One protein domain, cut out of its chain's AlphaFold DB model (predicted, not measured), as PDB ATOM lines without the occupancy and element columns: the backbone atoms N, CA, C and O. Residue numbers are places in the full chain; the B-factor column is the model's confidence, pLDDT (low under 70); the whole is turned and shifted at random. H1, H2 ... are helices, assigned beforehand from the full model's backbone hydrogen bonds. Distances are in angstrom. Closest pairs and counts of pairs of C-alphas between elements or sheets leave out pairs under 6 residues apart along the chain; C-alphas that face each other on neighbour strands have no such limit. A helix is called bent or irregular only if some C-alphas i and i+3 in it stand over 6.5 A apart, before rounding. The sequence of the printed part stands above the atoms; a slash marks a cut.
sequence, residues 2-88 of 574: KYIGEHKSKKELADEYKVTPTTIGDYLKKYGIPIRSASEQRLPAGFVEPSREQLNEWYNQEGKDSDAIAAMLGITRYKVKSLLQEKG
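What this domain is: This is residues 2 to 88 of the 574 residues of an uncharacterized protein of Nanoarchaeota archaeon (UniProt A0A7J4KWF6). Two small helical lobes sit at opposite ends of a rod, joined by one long link that crosses the space between them. The first lobe holds H1, H2 and H3, with H2 and H3 set about perpendicular and the short H1 near one end of H2; the second holds H4, H5 and H6, with H5 and H6 again about perpendicular and H4 beside both at a steep tilt. The link, residues 31 to 51, has no named element. The printed part has 87 residues with six named helices, in the order H1 H2 H3 H4 H5 H6, and no named strand, and the class is all helix. The whole is loose, with a radius of gyration of the C-alphas of 16.7 A, and the C-alphas span 50 by 21 by 19 A.

How they stand to each other: Begin at the first printed residue with H1, residues 2 to 5, and go on to H2, residues 10 to 17; these two are close but not clearly touching, and their closest C-alphas, those of Tyr 3 and Lys 10, are 7.5 A apart. Next comes H3, residues 21 to 30, which touches H2: look at the C-alphas of Ala 14 and Pro 21, the closest of the two helices, 5.0 A apart. The lines of H2 and H3 are about perpendicular, at 82 degrees. H1 and H3 are apart. Past the long link you reach H4, residues 52 to 61, H5, residues 66 to 73, and H6, residues 77 to 86. H5 and H6 touch, and their closest C-alphas, those of Ala 70 and Arg 77, are 5.1 A apart. Their lines are about perpendicular, at 83 degrees. H4 is close to H5 but not clearly touching it, with the closest C-alphas, those of Trp 58 and Ile 69, 7.5 A apart; the two run opposite ways at a steep tilt of 52 degrees. H4 is also close to H6 but not clearly touching it, with the closest C-alphas, those of Leu 55 and Leu 84, 6.8 A apart; these two run opposite ways at a steep tilt of 64 degrees. Each of H1, H2 and H3 is apart from each of H4, H5 and H6. In the backbones of H2, H3, H4, H5 and H6 you find every O i to N i+4 pair within hydrogen-bond range. H1 is too short for such a pair, and its one O i to N i+3 pair is not within range.

Where its parts are: Find C-alpha 2 at (24.635, -14.479, -11.624), where H1, residues 2 to 5, begins. H2, residues 10 to 17, measures 10.4 A from first to last C-alpha. H3, residues 21 to 30, measures 14.2 A and ends at C-alpha 30, at (11.725, -11.937, -20.547). H4, residues 52 to 61, begins at C-alpha 52, at (21.886, 12.960, 5.734), and measures 12.8 A; it is neither bent nor irregular, but only just: C-alphas 58 and 61 are 6.0 A apart. H5, residues 66 to 73, measures 10.5 A. H6, residues 77 to 86, measures 14.2 A and ends at C-alpha 86, at (19.962, 15.256, -2.879).

The domain as a whole: The two C-alphas farthest apart are those of Lys 18 and Gln 61, at 50.7 A, and from Lys 2 to Gly 88 the C-alphas are 36.0 A apart. The printed part has no cut. The link from H3 to H4, 21 residues, is long, and the other four links are tight. The mean pLDDT of the printed part is 81.2; look for values under 70 at residue 5 and at residues 37 to 46, within the long link.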
ATOM      1  N   LYS A   2      23.367 -15.251 -11.594       75.06
ATOM      2  CA  LYS A   2      24.635 -14.479 -11.624       75.06
ATOM      3  C   LYS A   2      24.491 -12.945 -11.768       75.06
ATOM      4  O   LYS A   2      25.252 -12.208 -11.161       75.06
ATOM      5  N   TYR A   3      23.482 -12.445 -12.496       77.25
ATOM      6  CA  TYR A   3      23.235 -10.993 -12.642       77.25
ATOM      7  C   TYR A   3      22.866 -10.280 -11.327       77.25
ATOM      8  O   TYR A   3      23.225  -9.119 -11.145       77.25
ATOM      9  N   ILE A   4      22.138 -10.965 -10.434       73.19
ATOM     10  CA  ILE A   4      21.699 -10.419  -9.140       73.19
ATOM     11  C   ILE A   4      22.690 -10.822  -8.043       73.19
ATOM     12  O   ILE A   4      23.203  -9.957  -7.346       73.19
ATOM     13  N   GLY A   5      22.992 -12.118  -7.917       68.88
ATOM     14  CA  GLY A   5      23.795 -12.651  -6.811       68.88
ATOM     15  C   GLY A   5      25.287 -12.328  -6.899       68.88
ATOM     16  O   GLY A   5      25.898 -12.018  -5.887       68.88
ATOM     17  N   GLU A   6      25.868 -12.347  -8.102       73.31
ATOM     18  CA  GLU A   6      27.297 -12.046  -8.320       73.31
ATOM     19  C   GLU A   6      27.514 -10.609  -8.832       73.31
ATOM     20  O   GLU A   6      28.620 -10.240  -9.208       73.31
ATOM     21  N   HIS A   7      26.452  -9.797  -8.903       75.12
ATOM     22  CA  HIS A   7      26.462  -8.403  -9.368       75.12
ATOM     23  C   HIS A   7      27.054  -8.157 -10.781       75.12
ATOM     24  O   HIS A   7      27.207  -6.996 -11.175       75.12
ATOM     25  N   LYS A   8      27.289  -9.201 -11.591       78.44
ATOM     26  CA  LYS A   8      27.873  -9.111 -12.945       78.44
ATOM     27  C   LYS A   8      27.071  -8.217 -13.888       78.44
ATOM     28  O   LYS A   8      25.841  -8.294 -13.944       78.44
ATOM     29  N   SER A   9      27.758  -7.377 -14.650       80.62
ATOM     30  CA  SER A   9      27.176  -6.501 -15.667       80.62
ATOM     31  C   SER A   9      26.633  -7.293 -16.864       80.62
ATOM     32  O   SER A   9      27.012  -8.437 -17.119       80.62
ATOM     33  N   LYS A  10      25.751  -6.668 -17.662       82.75
ATOM     34  CA  LYS A  10      25.244  -7.291 -18.902       82.75
ATOM     35  C   LYS A  10      26.369  -7.632 -19.881       82.75
ATOM     36  O   LYS A  10      26.225  -8.586 -20.632       82.75
ATOM     37  N   LYS A  11      27.450  -6.843 -19.877       83.38
ATOM     38  CA  LYS A  11      28.614  -7.054 -20.738       83.38
ATOM     39  C   LYS A  11      29.413  -8.275 -20.291       83.38
ATOM     40  O   LYS A  11      29.652  -9.148 -21.104       83.38
ATOM     41  N   GLU A  12      29.723  -8.386 -19.002       84.44
ATOM     42  CA  GLU A  12      30.449  -9.552 -18.475       84.44
ATOM     43  C   GLU A  12      29.670 -10.851 -18.694       84.44
ATOM     44  O   GLU A  12      30.248 -11.859 -19.082       84.44
ATOM     45  N   LEU A  13      28.345 -10.823 -18.513       86.69
ATOM     46  CA  LEU A  13      27.501 -11.979 -18.822       86.69
ATOM     47  C   LEU A  13      27.461 -12.274 -20.325       86.69
ATOM     48  O   LEU A  13      27.449 -13.434 -20.717       86.69
ATOM     49  N   ALA A  14      27.430 -11.245 -21.169       88.31
ATOM     50  CA  ALA A  14      27.448 -11.404 -22.619       88.31
ATOM     51  C   ALA A  14      28.754 -12.040 -23.104       88.31
ATOM     52  O   ALA A  14      28.707 -12.999 -23.871       88.31
ATOM     53  N   ASP A  15      29.889 -11.576 -22.583       88.56
ATOM     54  CA  ASP A  15      31.210 -12.131 -22.873       88.56
ATOM     55  C   ASP A  15      31.314 -13.586 -22.367       88.56
ATOM     56  O   ASP A  15      31.751 -14.467 -23.107       88.56
ATOM     57  N   GLU A  16      30.832 -13.870 -21.147       89.62
ATOM     58  CA  GLU A  16      30.829 -15.218 -20.554       89.62
ATOM     59  C   GLU A  16      29.976 -16.207 -21.364       89.62
ATOM     60  O   GLU A  16      30.410 -17.323 -21.651       89.62
ATOM     61  N   TYR A  17      28.770 -15.800 -21.766       89.19
ATOM     62  CA  TYR A  17      27.845 -16.646 -22.527       89.19
ATOM     63  C   TYR A  17      28.049 -16.567 -24.047       89.19
ATOM     64  O   TYR A  17      27.314 -17.220 -24.785       89.19
ATOM     65  N   LYS A  18      29.042 -15.798 -24.519       88.44
ATOM     66  CA  LYS A  18      29.332 -15.545 -25.943       88.44
ATOM     67  C   LYS A  18      28.104 -15.081 -26.736       88.44
ATOM     68  O   LYS A  18      27.868 -15.509 -27.865       88.44
ATOM     69  N   VAL A  19      27.315 -14.200 -26.136       91.56
ATOM     70  CA  VAL A  19      26.150 -13.556 -26.758       91.56
ATOM     71  C   VAL A  19      26.317 -12.044 -26.722       91.56
ATOM     72  O   VAL A  19      27.256 -11.527 -26.129       91.56
ATOM     73  N   THR A  20      25.405 -11.295 -27.340       89.88
ATOM     74  CA  THR A  20      25.465  -9.831 -27.251       89.88
ATOM     75  C   THR A  20      24.893  -9.325 -25.913       89.88
ATOM     76  O   THR A  20      23.962  -9.931 -25.369       89.88
ATOM     77  N   PRO A  21      25.362  -8.177 -25.380       86.44
ATOM     78  CA  PRO A  21      24.766  -7.537 -24.198       86.44
ATOM     79  C   PRO A  21      23.276  -7.210 -24.357       86.44
ATOM     80  O   PRO A  21      22.546  -7.139 -23.362       86.44
ATOM     81  N   THR A  22      22.822  -7.024 -25.598       89.12
ATOM     82  CA  THR A  22      21.408  -6.850 -25.950       89.12
ATOM     83  C   THR A  22      20.630  -8.133 -25.686       89.12
ATOM     84  O   THR A  22      19.640  -8.089 -24.964       89.12
ATOM     85  N   THR A  23      21.152  -9.282 -26.124       89.94
ATOM     86  CA  THR A  23      20.564 -10.606 -25.868       89.94
ATOM     87  C   THR A  23      20.418 -10.889 -24.367       89.94
ATOM     88  O   THR A  23      19.371 -11.356 -23.924       89.94
ATOM     89  N   ILE A  24      21.426 -10.546 -23.554       90.19
ATOM     90  CA  ILE A  24      21.317 -10.642 -22.088       90.19
ATOM     91  C   ILE A  24      20.211  -9.720 -21.558       90.19
ATOM     92  O   ILE A  24      19.428 -10.127 -20.704       90.19
ATOM     93  N   GLY A  25      20.119  -8.487 -22.066       86.75
ATOM     94  CA  GLY A  25      19.058  -7.546 -21.704       86.75
ATOM     95  C   GLY A  25      17.652  -8.063 -22.022       86.75
ATOM     96  O   GLY A  25      16.752  -7.909 -21.198       86.75
ATOM     97  N   ASP A  26      17.480  -8.713 -23.170       89.94
ATOM     98  CA  ASP A  26      16.205  -9.299 -23.582       89.94
ATOM     99  C   ASP A  26      15.829 -10.493 -22.705       89.94
ATOM    100  O   ASP A  26      14.676 -10.604 -22.287       89.94
ATOM    101  N   TYR A  27      16.799 -11.333 -22.324       90.38
ATOM    102  CA  TYR A  27      16.558 -12.390 -21.343       90.38
ATOM    103  C   TYR A  27      16.166 -11.829 -19.974       90.38
ATOM    104  O   TYR A  27      15.191 -12.298 -19.392       90.38
ATOM    105  N   LEU A  28      16.855 -10.800 -19.472       87.38
ATOM    106  CA  LEU A  28      16.492 -10.173 -18.194       87.38
ATOM    107  C   LEU A  28      15.051  -9.644 -18.221       87.38
ATOM    108  O   LEU A  28      14.298  -9.915 -17.290       87.38
ATOM    109  N   LYS A  29      14.632  -8.990 -19.315       88.75
ATOM    110  CA  LYS A  29      13.237  -8.548 -19.498       88.75
ATOM    111  C   LYS A  29      12.261  -9.718 -19.569       88.75
ATOM    112  O   LYS A  29      11.246  -9.695 -18.880       88.75
ATOM    113  N   LYS A  30      12.571 -10.745 -20.368       89.50
ATOM    114  CA  LYS A  30      11.725 -11.937 -20.547       89.50
ATOM    115  C   LYS A  30      11.455 -12.655 -19.223       89.50
ATOM    116  O   LYS A  30      10.352 -13.147 -19.018       89.50
ATOM    117  N   TYR A  31      12.444 -12.696 -18.331       86.69
ATOM    118  CA  TYR A  31      12.328 -13.312 -17.007       86.69
ATOM    119  C   TYR A  31      11.933 -12.323 -15.893       86.69
ATOM    120  O   TYR A  31      11.992 -12.684 -14.722       86.69
ATOM    121  N   GLY A  32      11.535 -11.087 -16.228       82.88
ATOM    122  CA  GLY A  32      11.042 -10.098 -15.262       82.88
ATOM    123  C   GLY A  32      12.096  -9.557 -14.289       82.88
ATOM    124  O   GLY A  32      11.750  -9.055 -13.224       82.88
ATOM    125  N   ILE A  33      13.384  -9.655 -14.625       82.44
ATOM    126  CA  ILE A  33      14.482  -9.178 -13.781       82.44
ATOM    127  C   ILE A  33      14.745  -7.691 -14.082       82.44
ATOM    128  O   ILE A  33      15.071  -7.356 -15.227       82.44
ATOM    129  N   PRO A  34      14.654  -6.786 -13.084       78.38
ATOM    130  CA  PRO A  34      14.876  -5.362 -13.301       78.38
ATOM    131  C   PRO A  34      16.319  -5.092 -13.739       78.38
ATOM    132  O   PRO A  34      17.286  -5.554 -13.129       78.38
ATOM    133  N   ILE A  35      16.465  -4.336 -14.828       78.12
ATOM    134  CA  ILE A  35      17.770  -3.965 -15.373       78.12
ATOM    135  C   ILE A  35      18.310  -2.789 -14.559       78.12
ATOM    136  O   ILE A  35      17.747  -1.699 -14.612       78.12
ATOM    137  N   ARG A  36      19.440  -2.998 -13.873       76.25
ATOM    138  CA  ARG A  36      20.186  -1.932 -13.187       76.25
ATOM    139  C   ARG A  36      20.537  -0.822 -14.172       76.25
ATOM    140  O   ARG A  36      21.064  -1.097 -15.258       76.25
ATOM    141  N   SER A  37      20.301   0.424 -13.785       67.19
ATOM    142  CA  SER A  37      20.759   1.595 -14.530       67.19
ATOM    143  C   SER A  37      22.288   1.598 -14.657       67.19
ATOM    144  O   SER A  37      23.008   0.946 -13.897       67.19
ATOM    145  N   ALA A  38      22.821   2.358 -15.616       62.59
ATOM    146  CA  ALA A  38      24.270   2.480 -15.788       62.59
ATOM    147  C   ALA A  38      24.977   3.048 -14.537       62.59
ATOM    148  O   ALA A  38      26.156   2.772 -14.332       62.59
ATOM    149  N   SER A  39      24.270   3.819 -13.702       60.91
ATOM    150  CA  SER A  39      24.797   4.331 -12.434       60.91
ATOM    151  C   SER A  39      24.828   3.249 -11.351       60.91
ATOM    152  O   SER A  39      25.817   3.144 -10.638       60.91
ATOM    153  N   GLU A  40      23.789   2.416 -11.254       65.44
ATOM    154  CA  GLU A  40      23.711   1.323 -10.270       65.44
ATOM    155  C   GLU A  40      24.678   0.177 -10.585       65.44
ATOM    156  O   GLU A  40      25.197  -0.463  -9.678       65.44
ATOM    157  N   GLN A  41      24.986  -0.056 -11.865       64.44
ATOM    158  CA  GLN A  41      26.015  -1.024 -12.270       64.44
ATOM    159  C   GLN A  41      27.434  -0.611 -11.845       64.44
ATOM    160  O   GLN A  41      28.303  -1.472 -11.750       64.44
ATOM    161  N   ARG A  42      27.681   0.688 -11.616       65.06
ATOM    162  CA  ARG A  42      28.995   1.236 -11.228       65.06
ATOM    163  C   ARG A  42      29.191   1.337  -9.716       65.06
ATOM    164  O   ARG A  42      30.276   1.719  -9.286       65.06
ATOM    165  N   LEU A  43      28.155   1.063  -8.922       69.94
ATOM    166  CA  LEU A  43      28.264   1.062  -7.467       69.94
ATOM    167  C   LEU A  43      28.891  -0.256  -6.984       69.94
ATOM    168  O   LEU A  43      28.627  -1.305  -7.583       69.94
ATOM    169  N   PRO A  44      29.694  -0.222  -5.904       66.94
ATOM    170  CA  PRO A  44      30.189  -1.436  -5.267       66.94
ATOM    171  C   PRO A  44      29.035  -2.372  -4.886       66.94
ATOM    172  O   PRO A  44      27.956  -1.917  -4.491       66.94
ATOM    173  N   ALA A  45      29.254  -3.684  -4.991       64.12
ATOM    174  CA  ALA A  45      28.255  -4.669  -4.583       64.12
ATOM    175  C   ALA A  45      27.910  -4.484  -3.092       64.12
ATOM    176  O   ALA A  45      28.804  -4.454  -2.250       64.12
ATOM    177  N   GLY A  46      26.621  -4.339  -2.768       66.25
ATOM    178  CA  GLY A  46      26.154  -4.128  -1.391       66.25
ATOM    179  C   GLY A  46      26.282  -2.694  -0.858       66.25
ATOM    180  O   GLY A  46      26.137  -2.490   0.344       66.25
ATOM    181  N   PHE A  47      26.543  -1.699  -1.714       74.38
ATOM    182  CA  PHE A  47      26.621  -0.295  -1.301       74.38
ATOM    183  C   PHE A  47      25.304   0.205  -0.679       74.38
ATOM    184  O   PHE A  47      24.254   0.185  -1.323       74.38
ATOM    185  N   VAL A  48      25.386   0.703   0.559       73.12
ATOM    186  CA  VAL A  48      24.289   1.371   1.272       73.12
ATOM    187  C   VAL A  48      24.539   2.878   1.249       73.12
ATOM    188  O   VAL A  48      25.611   3.337   1.646       73.12
ATOM    189  N   GLU A  49      23.562   3.655   0.775       80.19
ATOM    190  CA  GLU A  49      23.682   5.115   0.743       80.19
ATOM    191  C   GLU A  49      23.746   5.703   2.170       80.19
ATOM    192  O   GLU A  49      22.873   5.395   2.986       80.19
ATOM    193  N   PRO A  50      24.725   6.579   2.476       83.88
ATOM    194  CA  PRO A  50      24.809   7.251   3.772       83.88
ATOM    195  C   PRO A  50      23.587   8.125   4.079       83.88
ATOM    196  O   PRO A  50      23.005   8.755   3.185       83.88
ATOM    197  N   SER A  51      23.231   8.219   5.363       85.38
ATOM    198  CA  SER A  51      22.176   9.121   5.827       85.38
ATOM    199  C   SER A  51      22.598  10.592   5.703       85.38
ATOM    200  O   SER A  51      23.780  10.929   5.573       85.38
ATOM    201  N   ARG A  52      21.623  11.509   5.753       86.44
ATOM    202  CA  ARG A  52      21.886  12.960   5.734       86.44
ATOM    203  C   ARG A  52      22.765  13.378   6.915       86.44
ATOM    204  O   ARG A  52      23.628  14.240   6.758       86.44
ATOM    205  N   GLU A  53      22.523  12.789   8.079       86.12
ATOM    206  CA  GLU A  53      23.223  13.062   9.333       86.12
ATOM    207  C   GLU A  53      24.684  12.630   9.220       86.12
ATOM    208  O   GLU A  53      25.564  13.452   9.460       86.12
ATOM    209  N   GLN A  54      24.931  11.412   8.725       85.06
ATOM    210  CA  GLN A  54      26.283  10.890   8.486       85.06
ATOM    211  C   GLN A  54      27.060  11.755   7.485       85.06
ATOM    212  O   GLN A  54      28.217  12.105   7.710       85.06
ATOM    213  N   LEU A  55      26.413  12.180   6.392       86.81
ATOM    214  CA  LEU A  55      27.038  13.086   5.424       86.81
ATOM    215  C   LEU A  55      27.360  14.456   6.031       86.81
ATOM    216  O   LEU A  55      28.378  15.050   5.684       86.81
ATOM    217  N   ASN A  56      26.508  14.978   6.915       84.00
ATOM    218  CA  ASN A  56      26.746  16.256   7.576       84.00
ATOM    219  C   ASN A  56      27.858  16.166   8.629       84.00
ATOM    220  O   ASN A  56      28.653  17.099   8.740       84.00
ATOM    221  N   GLU A  57      27.927  15.063   9.368       84.19
ATOM    222  CA  GLU A  57      29.002  14.766  10.314       84.19
ATOM    223  C   GLU A  57      30.356  14.740   9.591       84.19
ATOM    224  O   GLU A  57      31.203  15.595   9.851       84.19
ATOM    225  N   TRP A  58      30.520  13.896   8.566       86.81
ATOM    226  CA  TRP A  58      31.783  13.805   7.824       86.81
ATOM    227  C   TRP A  58      32.169  15.107   7.108       86.81
ATOM    228  O   TRP A  58      33.335  15.504   7.122       86.81
ATOM    229  N   TYR A  59      31.210  15.781   6.468       83.44
ATOM    230  CA  TYR A  59      31.497  16.930   5.602       83.44
ATOM    231  C   TYR A  59      31.645  18.255   6.365       83.44
ATOM    232  O   TYR A  59      32.534  19.051   6.055       83.44
ATOM    233  N   ASN A  60      30.787  18.518   7.358       79.31
ATOM    234  CA  ASN A  60      30.757  19.802   8.069       79.31
ATOM    235  C   ASN A  60      31.401  19.750   9.461       79.31
ATOM    236  O   ASN A  60      31.979  20.759   9.860       79.31
ATOM    237  N   GLN A  61      31.307  18.632  10.193       73.44
ATOM    238  CA  GLN A  61      31.856  18.523  11.555       73.44
ATOM    239  C   GLN A  61      33.297  17.996  11.544       73.44
ATOM    240  O   GLN A  61      34.186  18.644  12.087       73.44
ATOM    241  N   GLU A  62      33.550  16.881  10.858       73.31
ATOM    242  CA  GLU A  62      34.895  16.303  10.708       73.31
ATOM    243  C   GLU A  62      35.724  16.980   9.601       73.31
ATOM    244  O   GLU A  62      36.936  16.791   9.512       73.31
ATOM    245  N   GLY A  63      35.080  17.770   8.735       72.25
ATOM    246  CA  GLY A  63      35.743  18.592   7.721       72.25
ATOM    247  C   GLY A  63      36.349  17.827   6.540       72.25
ATOM    248  O   GLY A  63      37.185  18.402   5.837       72.25
ATOM    249  N   LYS A  64      35.943  16.574   6.296       78.69
ATOM    250  CA  LYS A  64      36.393  15.781   5.142       78.69
ATOM    251  C   LYS A  64      35.872  16.383   3.838       78.69
ATOM    252  O   LYS A  64      34.711  16.780   3.734       78.69
ATOM    253  N   ASP A  65      36.725  16.428   2.820       80.50
ATOM    254  CA  ASP A  65      36.307  16.840   1.483       80.50
ATOM    255  C   ASP A  65      35.599  15.701   0.722       80.50
ATOM    256  O   ASP A  65      35.552  14.544   1.149       80.50
ATOM    257  N   SER A  66      34.988  16.038  -0.419       81.88
ATOM    258  CA  SER A  66      34.228  15.065  -1.215       81.88
ATOM    259  C   SER A  66      35.090  13.939  -1.793       81.88
ATOM    260  O   SER A  66      34.532  12.901  -2.143       81.88
ATOM    261  N   ASP A  67      36.405  14.133  -1.915       80.19
ATOM    262  CA  ASP A  67      37.338  13.130  -2.433       80.19
ATOM    263  C   ASP A  67      37.711  12.120  -1.330       80.19
ATOM    264  O   ASP A  67      37.683  10.911  -1.560       80.19
ATOM    265  N   ALA A  68      37.935  12.583  -0.098       79.69
ATOM    266  CA  ALA A  68      38.155  11.726   1.064       79.69
ATOM    267  C   ALA A  68      36.923  10.864   1.396       79.69
ATOM    268  O   ALA A  68      37.053   9.669   1.670       79.69
ATOM    269  N   ILE A  69      35.718  11.443   1.322       85.81
ATOM    270  CA  ILE A  69      34.459  10.699   1.517       85.81
ATOM    271  C   ILE A  69      34.260   9.669   0.391       85.81
ATOM    272  O   ILE A  69      33.808   8.553   0.636       85.81
ATOM    273  N   ALA A  70      34.629  10.016  -0.845       86.50
ATOM    274  CA  ALA A  70      34.544   9.116  -1.992       86.50
ATOM    275  C   ALA A  70      35.450   7.887  -1.831       86.50
ATOM    276  O   ALA A  70      34.990   6.764  -2.033       86.50
ATOM    277  N   ALA A  71      36.699   8.094  -1.403       85.25
ATOM    278  CA  ALA A  71      37.642   7.014  -1.131       85.25
ATOM    279  C   ALA A  71      37.152   6.087  -0.006       85.25
ATOM    280  O   ALA A  71      37.216   4.869  -0.152       85.25
ATOM    281  N   MET A  72      36.601   6.653   1.074       82.62
ATOM    282  CA  MET A  72      36.043   5.886   2.196       82.62
ATOM    283  C   MET A  72      34.887   4.975   1.764       82.62
ATOM    284  O   MET A  72      34.783   3.842   2.221       82.62
ATOM    285  N   LEU A  73      34.019   5.473   0.882       81.88
ATOM    286  CA  LEU A  73      32.814   4.773   0.441       81.88
ATOM    287  C   LEU A  73      33.029   3.908  -0.813       81.88
ATOM    288  O   LEU A  73      32.098   3.237  -1.256       81.88
ATOM    289  N   GLY A  74      34.220   3.947  -1.418       80.38
ATOM    290  CA  GLY A  74      34.504   3.254  -2.677       80.38
ATOM    291  C   GLY A  74      33.674   3.767  -3.863       80.38
ATOM    292  O   GLY A  74      33.395   3.013  -4.792       80.38
ATOM    293  N   ILE A  75      33.250   5.034  -3.836       84.44
ATOM    294  CA  ILE A  75      32.437   5.666  -4.891       84.44
ATOM    295  C   ILE A  75      33.174   6.850  -5.517       84.44
ATOM    296  O   ILE A  75      34.220   7.281  -5.051       84.44
ATOM    297  N   THR A  76      32.629   7.417  -6.593       81.94
ATOM    298  CA  THR A  76      33.224   8.609  -7.216       81.94
ATOM    299  C   THR A  76      32.870   9.887  -6.453       81.94
ATOM    300  O   THR A  76      31.756  10.039  -5.941       81.94
ATOM    301  N   ARG A  77      33.769  10.881  -6.480       83.56
ATOM    302  CA  ARG A  77      33.527  12.217  -5.900       83.56
ATOM    303  C   ARG A  77      32.254  12.897  -6.411       83.56
ATOM    304  O   ARG A  77      31.640  13.696  -5.708       83.56
ATOM    305  N   TYR A  78      31.852  12.596  -7.647       85.62
ATOM    306  CA  TYR A  78      30.639  13.146  -8.250       85.62
ATOM    307  C   TYR A  78      29.379  12.550  -7.615       85.62
ATOM    308  O   TYR A  78      28.441  13.298  -7.349       85.62
ATOM    309  N   LYS A  79      29.377  11.249  -7.284       84.75
ATOM    310  CA  LYS A  79      28.267  10.634  -6.542       84.75
ATOM    311  C   LYS A  79      28.174  11.194  -5.123       84.75
ATOM    312  O   LYS A  79      27.070  11.504  -4.696       84.75
ATOM    313  N   VAL A  80      29.298  11.444  -4.442       86.31
ATOM    314  CA  VAL A  80      29.296  12.143  -3.137       86.31
ATOM    315  C   VAL A  80      28.671  13.536  -3.251       86.31
ATOM    316  O   VAL A  80      27.821  13.898  -2.443       86.31
ATOM    317  N   LYS A  81      29.037  14.319  -4.275       86.94
ATOM    318  CA  LYS A  81      28.426  15.638  -4.516       86.94
ATOM    319  C   LYS A  81      26.921  15.548  -4.773       86.94
ATOM    320  O   LYS A  81      26.185  16.378  -4.245       86.94
ATOM    321  N   SER A  82      26.482  14.544  -5.537       85.19
ATOM    322  CA  SER A  82      25.058  14.262  -5.764       85.19
ATOM    323  C   SER A  82      24.349  13.968  -4.446       85.19
ATOM    324  O   SER A  82      23.362  14.618  -4.137       85.19
ATOM    325  N   LEU A  83      24.908  13.082  -3.614       87.25
ATOM    326  CA  LEU A  83      24.341  12.720  -2.311       87.25
ATOM    327  C   LEU A  83      24.232  13.924  -1.366       87.25
ATOM    328  O   LEU A  83      23.189  14.132  -0.750       87.25
ATOM    329  N   LEU A  84      25.268  14.766  -1.293       86.06
ATOM    330  CA  LEU A  84      25.230  16.001  -0.501       86.06
ATOM    331  C   LEU A  84      24.112  16.945  -0.972       86.06
ATOM    332  O   LEU A  84      23.460  17.584  -0.146       86.06
ATOM    333  N   GLN A  85      23.877  17.026  -2.285       84.44
ATOM    334  CA  GLN A  85      22.828  17.860  -2.871       84.44
ATOM    335  C   GLN A  85      21.427  17.266  -2.670       84.44
ATOM    336  O   GLN A  85      20.548  17.967  -2.175       84.44
ATOM    337  N   GLU A  86      21.228  15.992  -3.009       83.56
ATOM    338  CA  GLU A  86      19.962  15.256  -2.879       83.56
ATOM    339  C   GLU A  86      19.468  15.236  -1.430       83.56
ATOM    340  O   GLU A  86      18.285  15.447  -1.170       83.56
ATOM    341  N   LYS A  87      20.377  15.038  -0.469       85.12
ATOM    342  CA  LYS A  87      20.051  15.033   0.965       85.12
ATOM    343  C   LYS A  87      20.059  16.436   1.587       85.12
ATOM    344  O   LYS A  87      19.800  16.578   2.783       85.12
ATOM    345  N   GLY A  88      20.349  17.481   0.805       83.31
ATOM    346  CA  GLY A  88      20.276  18.884   1.219       83.31
ATOM    347  C   GLY A  88      21.267  19.285   2.319       83.31
ATOM    348  O   GLY A  88      20.920  20.093   3.189       83.31
TER     349      GLY A  88